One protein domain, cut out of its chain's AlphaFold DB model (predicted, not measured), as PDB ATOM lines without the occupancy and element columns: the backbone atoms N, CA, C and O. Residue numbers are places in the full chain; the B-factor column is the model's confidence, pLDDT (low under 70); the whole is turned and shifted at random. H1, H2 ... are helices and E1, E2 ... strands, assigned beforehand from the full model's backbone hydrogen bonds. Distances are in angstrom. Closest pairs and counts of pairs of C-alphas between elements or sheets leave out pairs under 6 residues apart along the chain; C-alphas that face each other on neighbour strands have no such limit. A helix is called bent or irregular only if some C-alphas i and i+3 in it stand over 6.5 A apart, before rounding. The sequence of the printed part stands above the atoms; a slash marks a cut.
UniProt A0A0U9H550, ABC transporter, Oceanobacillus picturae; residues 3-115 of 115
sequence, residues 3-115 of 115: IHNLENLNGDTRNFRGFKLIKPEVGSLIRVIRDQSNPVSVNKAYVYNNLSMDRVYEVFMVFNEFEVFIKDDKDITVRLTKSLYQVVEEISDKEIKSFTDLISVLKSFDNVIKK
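This is residues 3 to 115 of the 115 residues of the protein "ABC transporter" of Oceanobacillus picturae (UniProt A0A0U9H550). One strongly twisted sheet of seven strands folds back on itself into a compact body, E1, E2, E7 and E3 facing E5 and E6 across the bent strand E4. From this body the long helix H2 sticks out as an arm with its residues 97 to 113, and residues 36 to 45, of which 45 belongs to H1, stick out elsewhere. You have 113 printed residues with two named helices and seven named strands, which follow each other along the chain as E1, E2, E3, H1, E4, E5, E6, E7, H2; the sheet runs E1, E2, E7, E3, E4, E5, E6, antiparallel throughout, and the class is mixed, helices and strands. The whole is loose, with a radius of gyration of the C-alphas of 17.4 A, and elongated, spanning 58 by 32 by 23 A.

Start with edge strand E1, residues 3 to 7, which forms a hairpin with E2, residues 13 to 19; look for N 4 and O 16, 2.8 A apart. Beside E2 comes E7, residues 85 to 90, with N 17 and O 89 at 2.8 A. E7 neighbours E3, residues 29 to 32, where N 31 and O 86 are 2.9 A apart. E4, residues 56 to 64, bends by 72 degrees at residue 60 and is staggered: its residues 56 to 58 pair with E3, N 30 to O 57 at 2.9 A, and its residues 59 to 64 pair with E5, residues 67 to 71, N 69 to O 61 at 2.8 A. E6, residues 77 to 81, is the other edge strand, with N 68 and O 80 at 3.0 A. E4, E5 and E6 make a meander, each strand the antiparallel neighbour of the one before. In this folded sheet, one sheet bent back into two leaves that face each other, E4 is the hinge. H1, residues 45 to 48, only grazes the sheet with its residues 46 to 48; the closest C-alphas of H1 and E6, those of Val 47 and Val 78, are 6.7 A apart. H2, residues 93 to 113, only grazes the sheet with its residues 93 to 96, and H1 and H2 are apart. In H2 every O i to N i+4 pair is within hydrogen-bond range; H1 is too short for such a pair.

Find C-alpha 3 at (76.153, 13.744, 47.979), where E1 begins. E2 covers 18.8 A, E4 20.1 A and E7 15.7 A from first to last C-alpha. Find C-alpha 93 at (67.357, 6.601, 47.457); from there H2 runs 30.8 A to C-alpha 113 at (93.080, -8.658, 54.738).

The C-alphas of Ile 76 and Lys 115, the two farthest apart, are 59.1 A from each other. The printed part has no cut, and the link from E3 to H1, 12 residues, is long. Look for pLDDT under 70 at residues 35 to 48 and 111 to 115; the mean of the printed part is 84.3.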
ATOM      1  N   ILE A   3      77.610  13.720  48.119       91.94
ATOM      2  CA  ILE A   3      76.153  13.744  47.979       91.94
ATOM      3  C   ILE A   3      75.673  15.023  48.654       91.94
ATOM      4  O   ILE A   3      76.061  15.314  49.785       91.94
ATOM      5  N   HIS A   4      74.845  15.778  47.947       94.06
ATOM      6  CA  HIS A   4      74.264  17.028  48.400       94.06
ATOM      7  C   HIS A   4      72.753  16.880  48.479       94.06
ATOM      8  O   HIS A   4      72.140  16.255  47.617       94.06
ATOM      9  N   ASN A   5      72.162  17.477  49.501       95.75
ATOM     10  CA  ASN A   5      70.725  17.612  49.621       95.75
ATOM     11  C   ASN A   5      70.379  19.030  49.149       95.75
ATOM     12  O   ASN A   5      70.828  19.993  49.767       95.75
ATOM     13  N   LEU A   6      69.727  19.145  47.993       96.94
ATOM     14  CA  LEU A   6      69.502  20.416  47.299       96.94
ATOM     15  C   LEU A   6      68.062  20.496  46.807       96.94
ATOM     16  O   LEU A   6      67.448  19.481  46.485       96.94
ATOM     17  N   GLU A   7      67.552  21.710  46.687       97.75
ATOM     18  CA  GLU A   7      66.306  21.993  45.991       97.75
ATOM     19  C   GLU A   7      66.481  21.794  44.474       97.75
ATOM     20  O   GLU A   7      67.425  22.311  43.865       97.75
ATOM     21  N   ASN A   8      65.595  21.015  43.854       96.62
ATOM     22  CA  ASN A   8      65.576  20.800  42.411       96.62
ATOM     23  C   ASN A   8      64.896  21.977  41.673       96.62
ATOM     24  O   ASN A   8      64.493  22.974  42.274       96.62
ATOM     25  N   LEU A   9      64.745  21.876  40.349       95.06
ATOM     26  CA  LEU A   9      64.108  22.931  39.545       95.06
ATOM     27  C   LEU A   9      62.626  23.169  39.905       95.06
ATOM     28  O   LEU A   9      62.103  24.245  39.629       95.06
ATOM     29  N   ASN A  10      61.965  22.197  40.544       95.56
ATOM     30  CA  ASN A  10      60.554  22.262  40.938       95.56
ATOM     31  C   ASN A  10      60.339  22.754  42.380       95.56
ATOM     32  O   ASN A  10      59.192  22.882  42.801       95.56
ATOM     33  N   GLY A  11      61.407  23.001  43.145       95.06
ATOM     34  CA  GLY A  11      61.301  23.381  44.556       95.06
ATOM     35  C   GLY A  11      61.350  22.213  45.547       95.06
ATOM     36  O   GLY A  11      61.235  22.427  46.752       95.06
ATOM     37  N   ASP A  12      61.532  20.976  45.076       96.88
ATOM     38  CA  ASP A  12      61.625  19.812  45.956       96.88
ATOM     39  C   ASP A  12      63.060  19.589  46.419       96.88
ATOM     40  O   ASP A  12      63.994  19.551  45.617       96.88
ATOM     41  N   THR A  13      63.236  19.294  47.700       96.69
ATOM     42  CA  THR A  13      64.519  18.830  48.219       96.69
ATOM     43  C   THR A  13      64.808  17.389  47.775       96.69
ATOM     44  O   THR A  13      64.077  16.457  48.122       96.69
ATOM     45  N   ARG A  14      65.895  17.191  47.025       96.75
ATOM     46  CA  ARG A  14      66.350  15.897  46.488       96.75
ATOM     47  C   ARG A  14      67.835  15.673  46.760       96.75
ATOM     48  O   ARG A  14      68.560  16.573  47.185       96.75
ATOM     49  N   ASN A  15      68.287  14.444  46.523       96.06
ATOM     50  CA  ASN A  15      69.688  14.073  46.664       96.06
ATOM     51  C   ASN A  15      70.394  14.149  45.312       96.06
ATOM     52  O   ASN A  15      69.926  13.604  44.316       96.06
ATOM     53  N   PHE A  16      71.557  14.786  45.305       96.12
ATOM     54  CA  PHE A  16      72.353  15.023  44.115       96.12
ATOM     55  C   PHE A  16      73.789  14.561  44.321       96.12
ATOM     56  O   PHE A  16      74.431  14.888  45.320       96.12
ATOM     57  N   ARG A  17      74.328  13.838  43.345       94.81
ATOM     58  CA  ARG A  17      75.738  13.459  43.290       94.81
ATOM     59  C   ARG A  17      76.548  14.577  42.645       94.81
ATOM     60  O   ARG A  17      76.305  14.915  41.494       94.81
ATOM     61  N   GLY A  18      77.542  15.106  43.356       94.19
ATOM     62  CA  GLY A  18      78.475  16.109  42.842       94.19
ATOM     63  C   GLY A  18      79.701  15.509  42.152       94.19
ATOM     64  O   GLY A  18      80.323  14.562  42.651       94.19
ATOM     65  N   PHE A  19      80.098  16.107  41.026       91.94
ATOM     66  CA  PHE A  19      81.253  15.687  40.234       91.94
ATOM     67  C   PHE A  19      82.360  16.739  40.227       91.94
ATOM     68  O   PHE A  19      82.122  17.913  39.968       91.94
ATOM     69  N   LYS A  20      83.607  16.317  40.476       84.94
ATOM     70  CA  LYS A  20      84.754  17.243  40.563       84.94
ATOM     71  C   LYS A  20      85.291  17.701  39.203       84.94
ATOM     72  O   LYS A  20      85.809  18.806  39.101       84.94
ATOM     73  N   LEU A  21      85.223  16.852  38.176       81.56
ATOM     74  CA  LEU A  21      85.932  17.057  36.904       81.56
ATOM     75  C   LEU A  21      85.089  16.668  35.679       81.56
ATOM     76  O   LEU A  21      85.624  16.156  34.703       81.56
ATOM     77  N   ILE A  22      83.779  16.902  35.722       86.81
ATOM     78  CA  ILE A  22      82.921  16.709  34.547       86.81
ATOM     79  C   ILE A  22      82.816  18.016  33.759       86.81
ATOM     80  O   ILE A  22      82.665  19.095  34.339       86.81
ATOM     81  N   LYS A  23      82.932  17.906  32.431       89.06
ATOM     82  CA  LYS A  23      82.647  18.999  31.502       89.06
ATOM     83  C   LYS A  23      81.128  19.213  31.462       89.06
ATOM     84  O   LYS A  23      80.417  18.235  31.255       89.06
ATOM     85  N   PRO A  24      80.627  20.442  31.661       90.56
ATOM     86  CA  PRO A  24      79.198  20.703  31.576       90.56
ATOM     87  C   PRO A  24      78.714  20.651  30.124       90.56
ATOM     88  O   PRO A  24      79.437  21.020  29.192       90.56
ATOM     89  N   GLU A  25      77.457  20.267  29.962       94.88
ATOM     90  CA  GLU A  25      76.713  20.311  28.706       94.88
ATOM     91  C   GLU A  25      75.443  21.151  28.891       94.88
ATOM     92  O   GLU A  25      75.024  21.432  30.016       94.88
ATOM     93  N   VAL A  26      74.820  21.572  27.791       96.56
ATOM     94  CA  VAL A  26      73.493  22.202  27.861       96.56
ATOM     95  C   VAL A  26      72.499  21.188  28.441       96.56
ATOM     96  O   VAL A  26      72.520  20.023  28.058       96.56
ATOM     97  N   GLY A  27      71.671  21.622  29.392       96.44
ATOM     98  CA  GLY A  27      70.772  20.771  30.177       96.44
ATOM     99  C   GLY A  27      71.425  20.124  31.403       96.44
ATOM    100  O   GLY A  27      70.743  19.493  32.206       96.44
ATOM    101  N   SER A  28      72.742  20.275  31.598       96.06
ATOM    102  CA  SER A  28      73.386  19.800  32.827       96.06
ATOM    103  C   SER A  28      72.862  20.560  34.040       96.06
ATOM    104  O   SER A  28      72.757  21.790  34.015       96.06
ATOM    105  N   LEU A  29      72.625  19.835  35.130       97.12
ATOM    106  CA  LEU A  29      72.348  20.438  36.425       97.12
ATOM    107  C   LEU A  29      73.659  20.807  37.115       97.12
ATOM    108  O   LEU A  29      74.636  20.050  37.114       97.12
ATOM    109  N   ILE A  30      73.683  21.985  37.722       95.88
ATOM    110  CA  ILE A  30      74.820  22.471  38.492       95.88
ATOM    111  C   ILE A  30      74.357  22.998  39.842       95.88
ATOM    112  O   ILE A  30      73.264  23.544  39.966       95.88
ATOM    113  N   ARG A  31      75.226  22.903  40.844       94.69
ATOM    114  CA  ARG A  31      75.110  23.690  42.074       94.69
ATOM    115  C   ARG A  31      76.152  24.793  42.081       94.69
ATOM    116  O   ARG A  31      77.275  24.598  41.604       94.69
ATOM    117  N   VAL A  32      75.797  25.935  42.651       92.38
ATOM    118  CA  VAL A  32      76.721  27.058  42.820       92.38
ATOM    119  C   VAL A  32      77.625  26.783  44.024       92.38
ATOM    120  O   VAL A  32      77.192  26.235  45.039       92.38
ATOM    121  N   ILE A  33      78.902  27.143  43.910       88.81
ATOM    122  CA  ILE A  33      79.873  27.067  45.004       88.81
ATOM    123  C   ILE A  33      80.421  28.459  45.317       88.81
ATOM    124  O   ILE A  33      80.653  29.282  44.426       88.81
ATOM    125  N   ARG A  34      80.627  28.734  46.610       75.56
ATOM    126  CA  ARG A  34      81.344  29.935  47.046       75.56
ATOM    127  C   ARG A  34      82.837  29.690  46.931       75.56
ATOM    128  O   ARG A  34      83.363  28.778  47.566       75.56
ATOM    129  N   ASP A  35      83.514  30.550  46.187       67.56
ATOM    130  CA  ASP A  35      84.967  30.619  46.228       67.56
ATOM    131  C   ASP A  35      85.397  31.242  47.568       67.56
ATOM    132  O   ASP A  35      85.313  32.452  47.768       67.56
ATOM    133  N   GLN A  36      85.804  30.404  48.526       56.47
ATOM    134  CA  GLN A  36      86.300  30.862  49.833       56.47
ATOM    135  C   GLN A  36      87.718  31.450  49.756       56.47
ATOM    136  O   GLN A  36      88.152  32.113  50.695       56.47
ATOM    137  N   SER A  37      88.444  31.216  48.657       55.38
ATOM    138  CA  SER A  37      89.832  31.658  48.481       55.38
ATOM    139  C   SER A  37      89.953  33.063  47.889       55.38
ATOM    140  O   SER A  37      91.027  33.660  47.921       55.38
ATOM    141  N   ASN A  38      88.845  33.611  47.391       46.78
ATOM    142  CA  ASN A  38      88.792  34.919  46.763       46.78
ATOM    143  C   ASN A  38      87.571  35.677  47.312       46.78
ATOM    144  O   ASN A  38      86.487  35.583  46.726       46.78
ATOM    145  N   PRO A  39      87.698  36.398  48.450       47.84
ATOM    146  CA  PRO A  39      86.632  37.261  48.937       47.84
ATOM    147  C   PRO A  39      86.313  38.238  47.814       47.84
ATOM    148  O   PRO A  39      87.144  39.028  47.373       47.84
ATOM    149  N   VAL A  40      85.124  38.052  47.271       47.09
ATOM    150  CA  VAL A  40      84.676  38.614  46.014       47.09
ATOM    151  C   VAL A  40      84.983  40.111  45.969       47.09
ATOM    152  O   VAL A  40      84.457  40.876  46.778       47.09
ATOM    153  N   SER A  41      85.827  40.538  45.021       41.69
ATOM    154  CA  SER A  41      85.967  41.960  44.715       41.69
ATOM    155  C   SER A  41      84.570  42.518  44.447       41.69
ATOM    156  O   SER A  41      83.766  41.874  43.773       41.69
ATOM    157  N   VAL A  42      84.274  43.683  45.021       41.91
ATOM    158  CA  VAL A  42      82.940  44.295  45.204       41.91
ATOM    159  C   VAL A  42      82.009  44.229  43.971       41.91
ATOM    160  O   VAL A  42      80.793  44.229  44.121       41.91
ATOM    161  N   ASN A  43      82.546  44.050  42.758       43.25
ATOM    162  CA  ASN A  43      81.775  43.847  41.527       43.25
ATOM    163  C   ASN A  43      81.202  42.434  41.281       43.25
ATOM    164  O   ASN A  43      80.227  42.346  40.539       43.25
ATOM    165  N   LYS A  44      81.718  41.332  41.861       48.41
ATOM    166  CA  LYS A  44      81.074  40.000  41.692       48.41
ATOM    167  C   LYS A  44      80.067  39.646  42.791       48.41
ATOM    168  O   LYS A  44      79.435  38.601  42.696       48.41
ATOM    169  N   ALA A  45      79.878  40.492  43.810       50.00
ATOM    170  CA  ALA A  45      78.876  40.253  44.856       50.00
ATOM    171  C   ALA A  45      77.454  40.178  44.261       50.00
ATOM    172  O   ALA A  45      76.635  39.383  44.707       50.00
ATOM    173  N   TYR A  46      77.209  40.910  43.169       54.78
ATOM    174  CA  TYR A  46      75.949  40.883  42.426       54.78
ATOM    175  C   TYR A  46      75.626  39.536  41.770       54.78
ATOM    176  O   TYR A  46      74.450  39.216  41.638       54.78
ATOM    177  N   VAL A  47      76.637  38.737  41.405       59.09
ATOM    178  CA  VAL A  47      76.452  37.430  40.745       59.09
ATOM    179  C   VAL A  47      75.685  36.463  41.647       59.09
ATOM    180  O   VAL A  47      74.921  35.648  41.151       59.09
ATOM    181  N   TYR A  48      75.846  36.579  42.969       65.06
ATOM    182  CA  TYR A  48      75.224  35.681  43.942       65.06
ATOM    183  C   TYR A  48      73.926  36.207  44.554       65.06
ATOM    184  O   TYR A  48      73.275  35.471  45.285       65.06
ATOM    185  N   ASN A  49      73.538  37.460  44.297       72.06
ATOM    186  CA  ASN A  49      72.414  38.077  45.012       72.06
ATOM    187  C   ASN A  49      71.077  37.360  44.783       72.06
ATOM    188  O   ASN A  49      70.200  37.440  45.638       72.06
ATOM    189  N   ASN A  50      70.930  36.664  43.654       84.44
ATOM    190  CA  ASN A  50      69.765  35.829  43.367       84.44
ATOM    191  C   ASN A  50      70.168  34.377  43.050       84.44
ATOM    192  O   ASN A  50      69.438  33.683  42.348       84.44
ATOM    193  N   LEU A  51      71.354  33.944  43.501       88.94
ATOM    194  CA  LEU A  51      71.761  32.545  43.432       88.94
ATOM    195  C   LEU A  51      71.751  31.937  44.833       88.94
ATOM    196  O   LEU A  51      72.476  32.381  45.726       88.94
ATOM    197  N   SER A  52      70.987  30.869  44.997       89.44
ATOM    198  CA  SER A  52      71.014  30.021  46.177       89.44
ATOM    199  C   SER A  52      72.117  28.961  46.065       89.44
ATOM    200  O   SER A  52      72.393  28.408  45.001       89.44
ATOM    201  N   MET A  53      72.768  28.680  47.193       90.44
ATOM    202  CA  MET A  53      73.782  27.620  47.311       90.44
ATOM    203  C   MET A  53      73.159  26.246  47.582       90.44
ATOM    204  O   MET A  53      73.846  25.227  47.466       90.44
ATOM    205  N   ASP A  54      71.872  26.244  47.930       93.44
ATOM    206  CA  ASP A  54      71.118  25.087  48.409       93.44
ATOM    207  C   ASP A  54      70.159  24.549  47.340       93.44
ATOM    208  O   ASP A  54      69.294  23.729  47.630       93.44
ATOM    209  N   ARG A  55      70.323  24.986  46.086       95.44
ATOM    210  CA  ARG A  55      69.545  24.514  44.941       95.44
ATOM    211  C   ARG A  55      70.412  24.194  43.735       95.44
ATOM    212  O   ARG A  55      71.592  24.558  43.675       95.44
ATOM    213  N   VAL A  56      69.801  23.533  42.764       97.25
ATOM    214  CA  VAL A  56      70.386  23.313  41.441       97.25
ATOM    215  C   VAL A  56      69.861  24.319  40.423       97.25
ATOM    216  O   VAL A  56      68.741  24.818  40.532       97.25
ATOM    217  N   TYR A  57      70.676  24.562  39.405       96.81
ATOM    218  CA  TYR A  57      70.356  25.353  38.226       96.81
ATOM    219  C   TYR A  57      70.637  24.540  36.970       96.81
ATOM    220  O   TYR A  57      71.552  23.716  36.952       96.81
ATOM    221  N   GLU A  58      69.879  24.798  35.910       97.75
ATOM    222  CA  GLU A  58      70.105  24.187  34.603       97.75
ATOM    223  C   GLU A  58      71.014  25.070  33.738       97.75
ATOM    224  O   GLU A  58      70.823  26.287  33.619       97.75
ATOM    225  N   VAL A  59      72.014  24.451  33.113       97.31
ATOM    226  CA  VAL A  59      72.871  25.104  32.121       97.31
ATOM    227  C   VAL A  59      72.096  25.278  30.823       97.31
ATOM    228  O   VAL A  59      71.832  24.305  30.124       97.31
ATOM    229  N   PHE A  60      71.802  26.518  30.436       96.88
ATOM    230  CA  PHE A  60      71.134  26.779  29.156       96.88
ATOM    231  C   PHE A  60      72.128  27.047  28.013       96.88
ATOM    232  O   PHE A  60      71.774  26.922  26.842       96.88
ATOM    233  N   MET A  61      73.375  27.421  28.323       96.69
ATOM    234  CA  MET A  61      74.429  27.635  27.326       96.69
ATOM    235  C   MET A  61      75.815  27.348  27.908       96.69
ATOM    236  O   MET A  61      76.130  27.740  29.030       96.69
ATOM    237  N   VAL A  62      76.674  26.720  27.106       95.75
ATOM    238  CA  VAL A  62      78.091  26.497  27.421       95.75
ATOM    239  C   VAL A  62      78.929  27.462  26.584       95.75
ATOM    240  O   VAL A  62      78.864  27.427  25.358       95.75
ATOM    241  N   PHE A  63      79.699  28.337  27.235       90.44
ATOM    242  CA  PHE A  63      80.581  29.286  26.546       90.44
ATOM    243  C   PHE A  63      81.885  28.612  26.111       90.44
ATOM    244  O   PHE A  63      82.336  28.770  24.979       90.44
ATOM    245  N   ASN A  64      82.487  27.849  27.025       88.62
ATOM    246  CA  ASN A  64      83.655  27.006  26.793       88.62
ATOM    247  C   ASN A  64      83.691  25.877  27.839       88.62
ATOM    248  O   ASN A  64      82.765  25.712  28.627       88.62
ATOM    249  N   GLU A  65      84.764  25.089  27.866       83.12
ATOM    250  CA  GLU A  65      84.910  23.954  28.789       83.12
ATOM    251  C   GLU A  65      84.939  24.318  30.290       83.12
ATOM    252  O   GLU A  65      84.822  23.431  31.139       83.12
ATOM    253  N   PHE A  66      85.077  25.602  30.627       83.56
ATOM    254  CA  PHE A  66      85.177  26.109  31.995       83.56
ATOM    255  C   PHE A  66      84.088  27.115  32.362       83.56
ATOM    256  O   PHE A  66      84.066  27.577  33.502       83.56
ATOM    257  N   GLU A  67      83.228  27.507  31.427       90.81
ATOM    258  CA  GLU A  67      82.293  28.606  31.628       90.81
ATOM    259  C   GLU A  67      80.918  28.282  31.065       90.81
ATOM    260  O   GLU A  67      80.764  27.885  29.906       90.81
ATOM    261  N   VAL A  68      79.911  28.505  31.900       94.19
ATOM    262  CA  VAL A  68      78.511  28.207  31.608       94.19
ATOM    263  C   VAL A  68      77.641  29.419  31.882       94.19
ATOM    264  O   VAL A  68      77.995  30.290  32.681       94.19
ATOM    265  N   PHE A  69      76.482  29.447  31.238       94.56
ATOM    266  CA  PHE A  69      75.418  30.380  31.542       94.56
ATOM    267  C   PHE A  69      74.205  29.648  32.117       94.56
ATOM    268  O   PHE A  69      73.773  28.621  31.586       94.56
ATOM    269  N   ILE A  70      73.649  30.227  33.178       95.19
ATOM    270  CA  ILE A  70      72.415  29.787  33.835       95.19
ATOM    271  C   ILE A  70      71.432  30.949  33.972       95.19
ATOM    272  O   ILE A  70      71.802  32.116  33.802       95.19
ATOM    273  N   LYS A  71      70.185  30.623  34.295       94.12
ATOM    274  CA  LYS A  71      69.194  31.579  34.788       94.12
ATOM    275  C   LYS A  71      69.196  31.555  36.312       94.12
ATOM    276  O   LYS A  71      69.186  30.475  36.891       94.12
ATOM    277  N   ASP A  72      69.296  32.725  36.935       91.69
ATOM    278  CA  ASP A  72      69.176  32.863  38.388       91.69
ATOM    279  C   ASP A  72      67.705  32.809  38.841       91.69
ATOM    280  O   ASP A  72      66.799  32.639  38.025       91.69
ATOM    281  N   ASP A  73      67.451  32.991  40.140       90.00
ATOM    282  CA  ASP A  73      66.097  32.917  40.710       90.00
ATOM    283  C   ASP A  73      65.143  34.031  40.214       90.00
ATOM    284  O   ASP A  73      63.965  34.049  40.575       90.00
ATOM    285  N   LYS A  74      65.633  34.986  39.408       90.12
ATOM    286  CA  LYS A  74      64.866  36.084  38.795       90.12
ATOM    287  C   LYS A  74      64.934  36.067  37.262       90.12
ATOM    288  O   LYS A  74      64.697  37.102  36.636       90.12
ATOM    289  N   ASP A  75      65.280  34.930  36.657       90.19
ATOM    290  CA  ASP A  75      65.452  34.754  35.205       90.19
ATOM    291  C   ASP A  75      66.540  35.637  34.560       90.19
ATOM    292  O   ASP A  75      66.623  35.788  33.327       90.19
ATOM    293  N   ILE A  76      67.454  36.178  35.367       90.38
ATOM    294  CA  ILE A  76      68.605  36.930  34.875       90.38
ATOM    295  C   ILE A  76      69.689  35.938  34.462       90.38
ATOM    296  O   ILE A  76      69.980  34.954  35.139       90.38
ATOM    297  N   THR A  77      70.296  36.188  33.303       90.88
ATOM    298  CA  THR A  77      71.405  35.369  32.819       90.88
ATOM    299  C   THR A  77      72.662  35.643  33.631       90.88
ATOM    300  O   THR A  77      73.142  36.776  33.687       90.88
ATOM    301  N   VAL A  78      73.243  34.579  34.176       90.00
ATOM    302  CA  VAL A  78      74.476  34.625  34.954       90.00
ATOM    303  C   VAL A  78      75.536  33.747  34.304       90.00
ATOM    304  O   VAL A  78      75.270  32.601  33.950       90.00
ATOM    305  N   ARG A  79      76.752  34.286  34.158       91.12
ATOM    306  CA  ARG A  79      77.940  33.543  33.718       91.12
ATOM    307  C   ARG A  79      78.692  33.018  34.934       91.12
ATOM    308  O   ARG A  79      79.095  33.809  35.788       91.12
ATOM    309  N   LEU A  80      78.935  31.714  34.978       89.75
ATOM    310  CA  LEU A  80      79.714  31.065  36.026       89.75
ATOM    311  C   LEU A  80      80.982  30.447  35.442       89.75
ATOM    312  O   LEU A  80      80.937  29.751  34.431       89.75
ATOM    313  N   THR A  81      82.111  30.685  36.107       89.50
ATOM    314  CA  THR A  81      83.377  29.995  35.833       89.50
ATOM    315  C   THR A  81      83.455  28.695  36.628       89.50
ATOM    316  O   THR A  81      82.793  28.560  37.651       89.50
ATOM    317  N   LYS A  82      84.308  27.752  36.218       87.19
ATOM    318  CA  LYS A  82      84.440  26.411  36.821       87.19
ATOM    319  C   LYS A  82      84.706  26.404  38.327       87.19
ATOM    320  O   LYS A  82      84.344  25.452  39.002       87.19
ATOM    321  N   SER A  83      85.314  27.456  38.872       86.81
ATOM    322  CA  SER A  83      85.505  27.618  40.321       86.81
ATOM    323  C   SER A  83      84.234  28.000  41.089       86.81
ATOM    324  O   SER A  83      84.260  28.020  42.314       86.81
ATOM    325  N   LEU A  84      83.146  28.338  40.390       89.06
ATOM    326  CA  LEU A  84      81.891  28.842  40.951       89.06
ATOM    327  C   LEU A  84      80.727  27.866  40.791       89.06
ATOM    328  O   LEU A  84      79.638  28.144  41.292       89.06
ATOM    329  N   TYR A  85      80.934  26.729  40.125       91.44
ATOM    330  CA  TYR A  85      79.921  25.688  40.038       91.44
ATOM    331  C   TYR A  85      80.505  24.281  40.124       91.44
ATOM    332  O   TYR A  85      81.690  24.045  39.901       91.44
ATOM    333  N   GLN A  86      79.625  23.333  40.416       94.06
ATOM    334  CA  GLN A  86      79.890  21.904  40.362       94.06
ATOM    335  C   GLN A  86      78.746  21.236  39.603       94.06
ATOM    336  O   GLN A  86      77.583  21.478  39.923       94.06
ATOM    337  N   VAL A  87      79.066  20.402  38.609       95.25
ATOM    338  CA  VAL A  87      78.058  19.582  37.917       95.25
ATOM    339  C   VAL A  87      77.504  18.557  38.898       95.25
ATOM    340  O   VAL A  87      78.266  17.942  39.654       95.25
ATOM    341  N   VAL A  88      76.186  18.393  38.882       96.50
ATOM    342  CA  VAL A  88      75.465  17.452  39.729       96.50
ATOM    343  C   VAL A  88      74.476  16.622  38.920       96.50
ATOM    344  O   VAL A  88      74.038  17.020  37.848       96.50
ATOM    345  N   GLU A  89      74.104  15.470  39.461       95.88
ATOM    346  CA  GLU A  89      73.065  14.603  38.908       95.88
ATOM    347  C   GLU A  89      72.152  14.134  40.037       95.88
ATOM    348  O   GLU A  89      72.644  13.792  41.117       95.88
ATOM    349  N   GLU A  90      70.839  14.158  39.809       95.88
ATOM    350  CA  GLU A  90      69.869  13.650  40.781       95.88
ATOM    351  C   GLU A  90      70.044  12.138  40.931       95.88
ATOM    352  O   GLU A  90      70.183  11.419  39.944       95.88
ATOM    353  N   ILE A  91      70.052  11.658  42.171       94.44
ATOM    354  CA  ILE A  91      70.183  10.236  42.483       94.44
ATOM    355  C   ILE A  91      69.016   9.780  43.349       94.44
ATOM    356  O   ILE A  91      68.565  10.481  44.257       94.44
ATOM    357  N   SER A  92      68.548   8.564  43.092       91.69
ATOM    358  CA  SER A  92      67.475   7.950  43.865       91.69
ATOM    359  C   SER A  92      67.969   7.390  45.204       91.69
ATOM    360  O   SER A  92      69.122   6.979  45.352       91.69
ATOM    361  N   ASP A  93      67.059   7.252  46.172       87.44
ATOM    362  CA  ASP A  93      67.357   6.601  47.457       87.44
ATOM    363  C   ASP A  93      67.865   5.161  47.281       87.44
ATOM    364  O   ASP A  93      68.692   4.671  48.055       87.44
ATOM    365  N   LYS A  94      67.407   4.480  46.222       88.12
ATOM    366  CA  LYS A  94      67.875   3.140  45.863       88.12
ATOM    367  C   LYS A  94      69.357   3.150  45.491       88.12
ATOM    368  O   LYS A  94      70.095   2.287  45.963       88.12
ATOM    369  N   GLU A  95      69.800   4.117  44.691       87.56
ATOM    370  CA  GLU A  95      71.212   4.260  44.313       87.56
ATOM    371  C   GLU A  95      72.092   4.603  45.517       87.56
ATOM    372  O   GLU A  95      73.169   4.023  45.676       87.56
ATOM    373  N   ILE A  96      71.609   5.473  46.411       85.12
ATOM    374  CA  ILE A  96      72.302   5.810  47.664       85.12
ATOM    375  C   ILE A  96      72.501   4.556  48.521       85.12
ATOM    376  O   ILE A  96      73.608   4.301  49.014       85.12
ATOM    377  N   LYS A  97      71.447   3.744  48.676       85.69
ATOM    378  CA  LYS A  97      71.513   2.490  49.429       85.69
ATOM    379  C   LYS A  97      72.505   1.515  48.798       85.69
ATOM    380  O   LYS A  97      73.394   1.035  49.494       85.69
ATOM    381  N   SER A  98      72.418   1.288  47.486       84.12
ATOM    382  CA  SER A  98      73.348   0.402  46.774       84.12
ATOM    383  C   SER A  98      74.809   0.830  46.938       84.12
ATOM    384  O   SER A  98      75.680  -0.020  47.124       84.12
ATOM    385  N   PHE A  99      75.089   2.135  46.926       80.56
ATOM    386  CA  PHE A  99      76.442   2.640  47.143       80.56
ATOM    387  C   PHE A  99      76.923   2.433  48.587       80.56
ATOM    388  O   PHE A  99      78.073   2.055  48.822       80.56
ATOM    389  N   THR A 100      76.039   2.654  49.560       82.88
ATOM    390  CA  THR A 100      76.336   2.453  50.985       82.88
ATOM    391  C   THR A 100      76.617   0.982  51.291       82.88
ATOM    392  O   THR A 100      77.602   0.667  51.964       82.88
ATOM    393  N   ASP A 101      75.804   0.083  50.735       85.19
ATOM    394  CA  ASP A 101      75.970  -1.363  50.868       85.19
ATOM    395  C   ASP A 101      77.308  -1.815  50.260       85.19
ATOM    396  O   ASP A 101      78.065  -2.545  50.903       85.19
ATOM    397  N   LEU A 102      77.665  -1.308  49.073       84.12
ATOM    398  CA  LEU A 102      78.949  -1.601  48.429       84.12
ATOM    399  C   LEU A 102      80.145  -1.152  49.284       84.12
ATOM    400  O   LEU A 102      81.096  -1.915  49.460       84.12
ATOM    401  N   ILE A 103      80.104   0.059  49.852       83.31
ATOM    402  CA  ILE A 103      81.164   0.538  50.754       83.31
ATOM    403  C   ILE A 103      81.283  -0.360  51.986       83.31
ATOM    404  O   ILE A 103      82.397  -0.655  52.422       83.31
ATOM    405  N   SER A 104      80.155  -0.777  52.567       84.00
ATOM    406  CA  SER A 104      80.139  -1.658  53.738       84.00
ATOM    407  C   SER A 104      80.827  -2.994  53.443       84.00
ATOM    408  O   SER A 104      81.676  -3.444  54.216       84.00
ATOM    409  N   VAL A 105      80.535  -3.576  52.277       85.06
ATOM    410  CA  VAL A 105      81.173  -4.806  51.795       85.06
ATOM    411  C   VAL A 105      82.676  -4.608  51.575       85.06
ATOM    412  O   VAL A 105      83.473  -5.411  52.048       85.06
ATOM    413  N   LEU A 106      83.107  -3.524  50.928       82.00
ATOM    414  CA  LEU A 106      84.541  -3.265  50.728       82.00
ATOM    415  C   LEU A 106      85.293  -3.108  52.060       82.00
ATOM    416  O   LEU A 106      86.373  -3.669  52.235       82.00
ATOM    417  N   LYS A 107      84.693  -2.418  53.038       81.75
ATOM    418  CA  LYS A 107      85.274  -2.271  54.383       81.75
ATOM    419  C   LYS A 107      85.390  -3.600  55.127       81.75
ATOM    420  O   LYS A 107      86.331  -3.776  55.903       81.75
ATOM    421  N   SER A 108      84.447  -4.523  54.935       81.88
ATOM    422  CA  SER A 108      84.531  -5.838  55.573       81.88
ATOM    423  C   SER A 108      85.675  -6.670  54.986       81.88
ATOM    424  O   SER A 108      86.380  -7.322  55.755       81.88
ATOM    425  N   PHE A 109      85.946  -6.566  53.680       76.44
ATOM    426  CA  PHE A 109      87.110  -7.199  53.049       76.44
ATOM    427  C   PHE A 109      88.447  -6.609  53.519       76.44
ATOM    428  O   PHE A 109      89.357  -7.368  53.852       76.44
ATOM    429  N   ASP A 110      88.561  -5.284  53.644       71.31
ATOM    430  CA  ASP A 110      89.781  -4.641  54.165       71.31
ATOM    431  C   ASP A 110      90.121  -5.094  55.595       71.31
ATOM    432  O   ASP A 110      91.290  -5.279  55.941       71.31
ATOM    433  N   ASN A 111      89.101  -5.307  56.432       64.94
ATOM    434  CA  ASN A 111      89.282  -5.810  57.795       64.94
ATOM    435  C   ASN A 111      89.715  -7.283  57.844       64.94
ATOM    436  O   ASN A 111      90.322  -7.701  58.828       64.94
ATOM    437  N   VAL A 112      89.407  -8.066  56.806       62.44
ATOM    438  CA  VAL A 112      89.836  -9.466  56.687       62.44
ATOM    439  C   VAL A 112      91.283  -9.559  56.195       62.44
ATOM    440  O   VAL A 112      92.010 -10.428  56.654       62.44
ATOM    441  N   ILE A 113      91.723  -8.648  55.320       59.69
ATOM    442  CA  ILE A 113      93.080  -8.658  54.738       59.69
ATOM    443  C   ILE A 113      94.142  -8.099  55.706       59.69
ATOM    444  O   ILE A 113      95.318  -8.431  55.593       59.69
ATOM    445  N   LYS A 114      93.755  -7.255  56.674       57.75
ATOM    446  CA  LYS A 114      94.664  -6.699  57.699       57.75
ATOM    447  C   LYS A 114      94.854  -7.590  58.940       57.75
ATOM    448  O   LYS A 114      95.483  -7.138  59.899       57.75
ATOM    449  N   LYS A 115      94.296  -8.803  58.949       47.31
ATOM    450  CA  LYS A 115      94.526  -9.835  59.972       47.31
ATOM    451  C   LYS A 115      95.496 -10.886  59.454       47.31
ATOM    452  O   LYS A 115      96.284 -11.368  60.292       47.31
TER     453      LYS A 115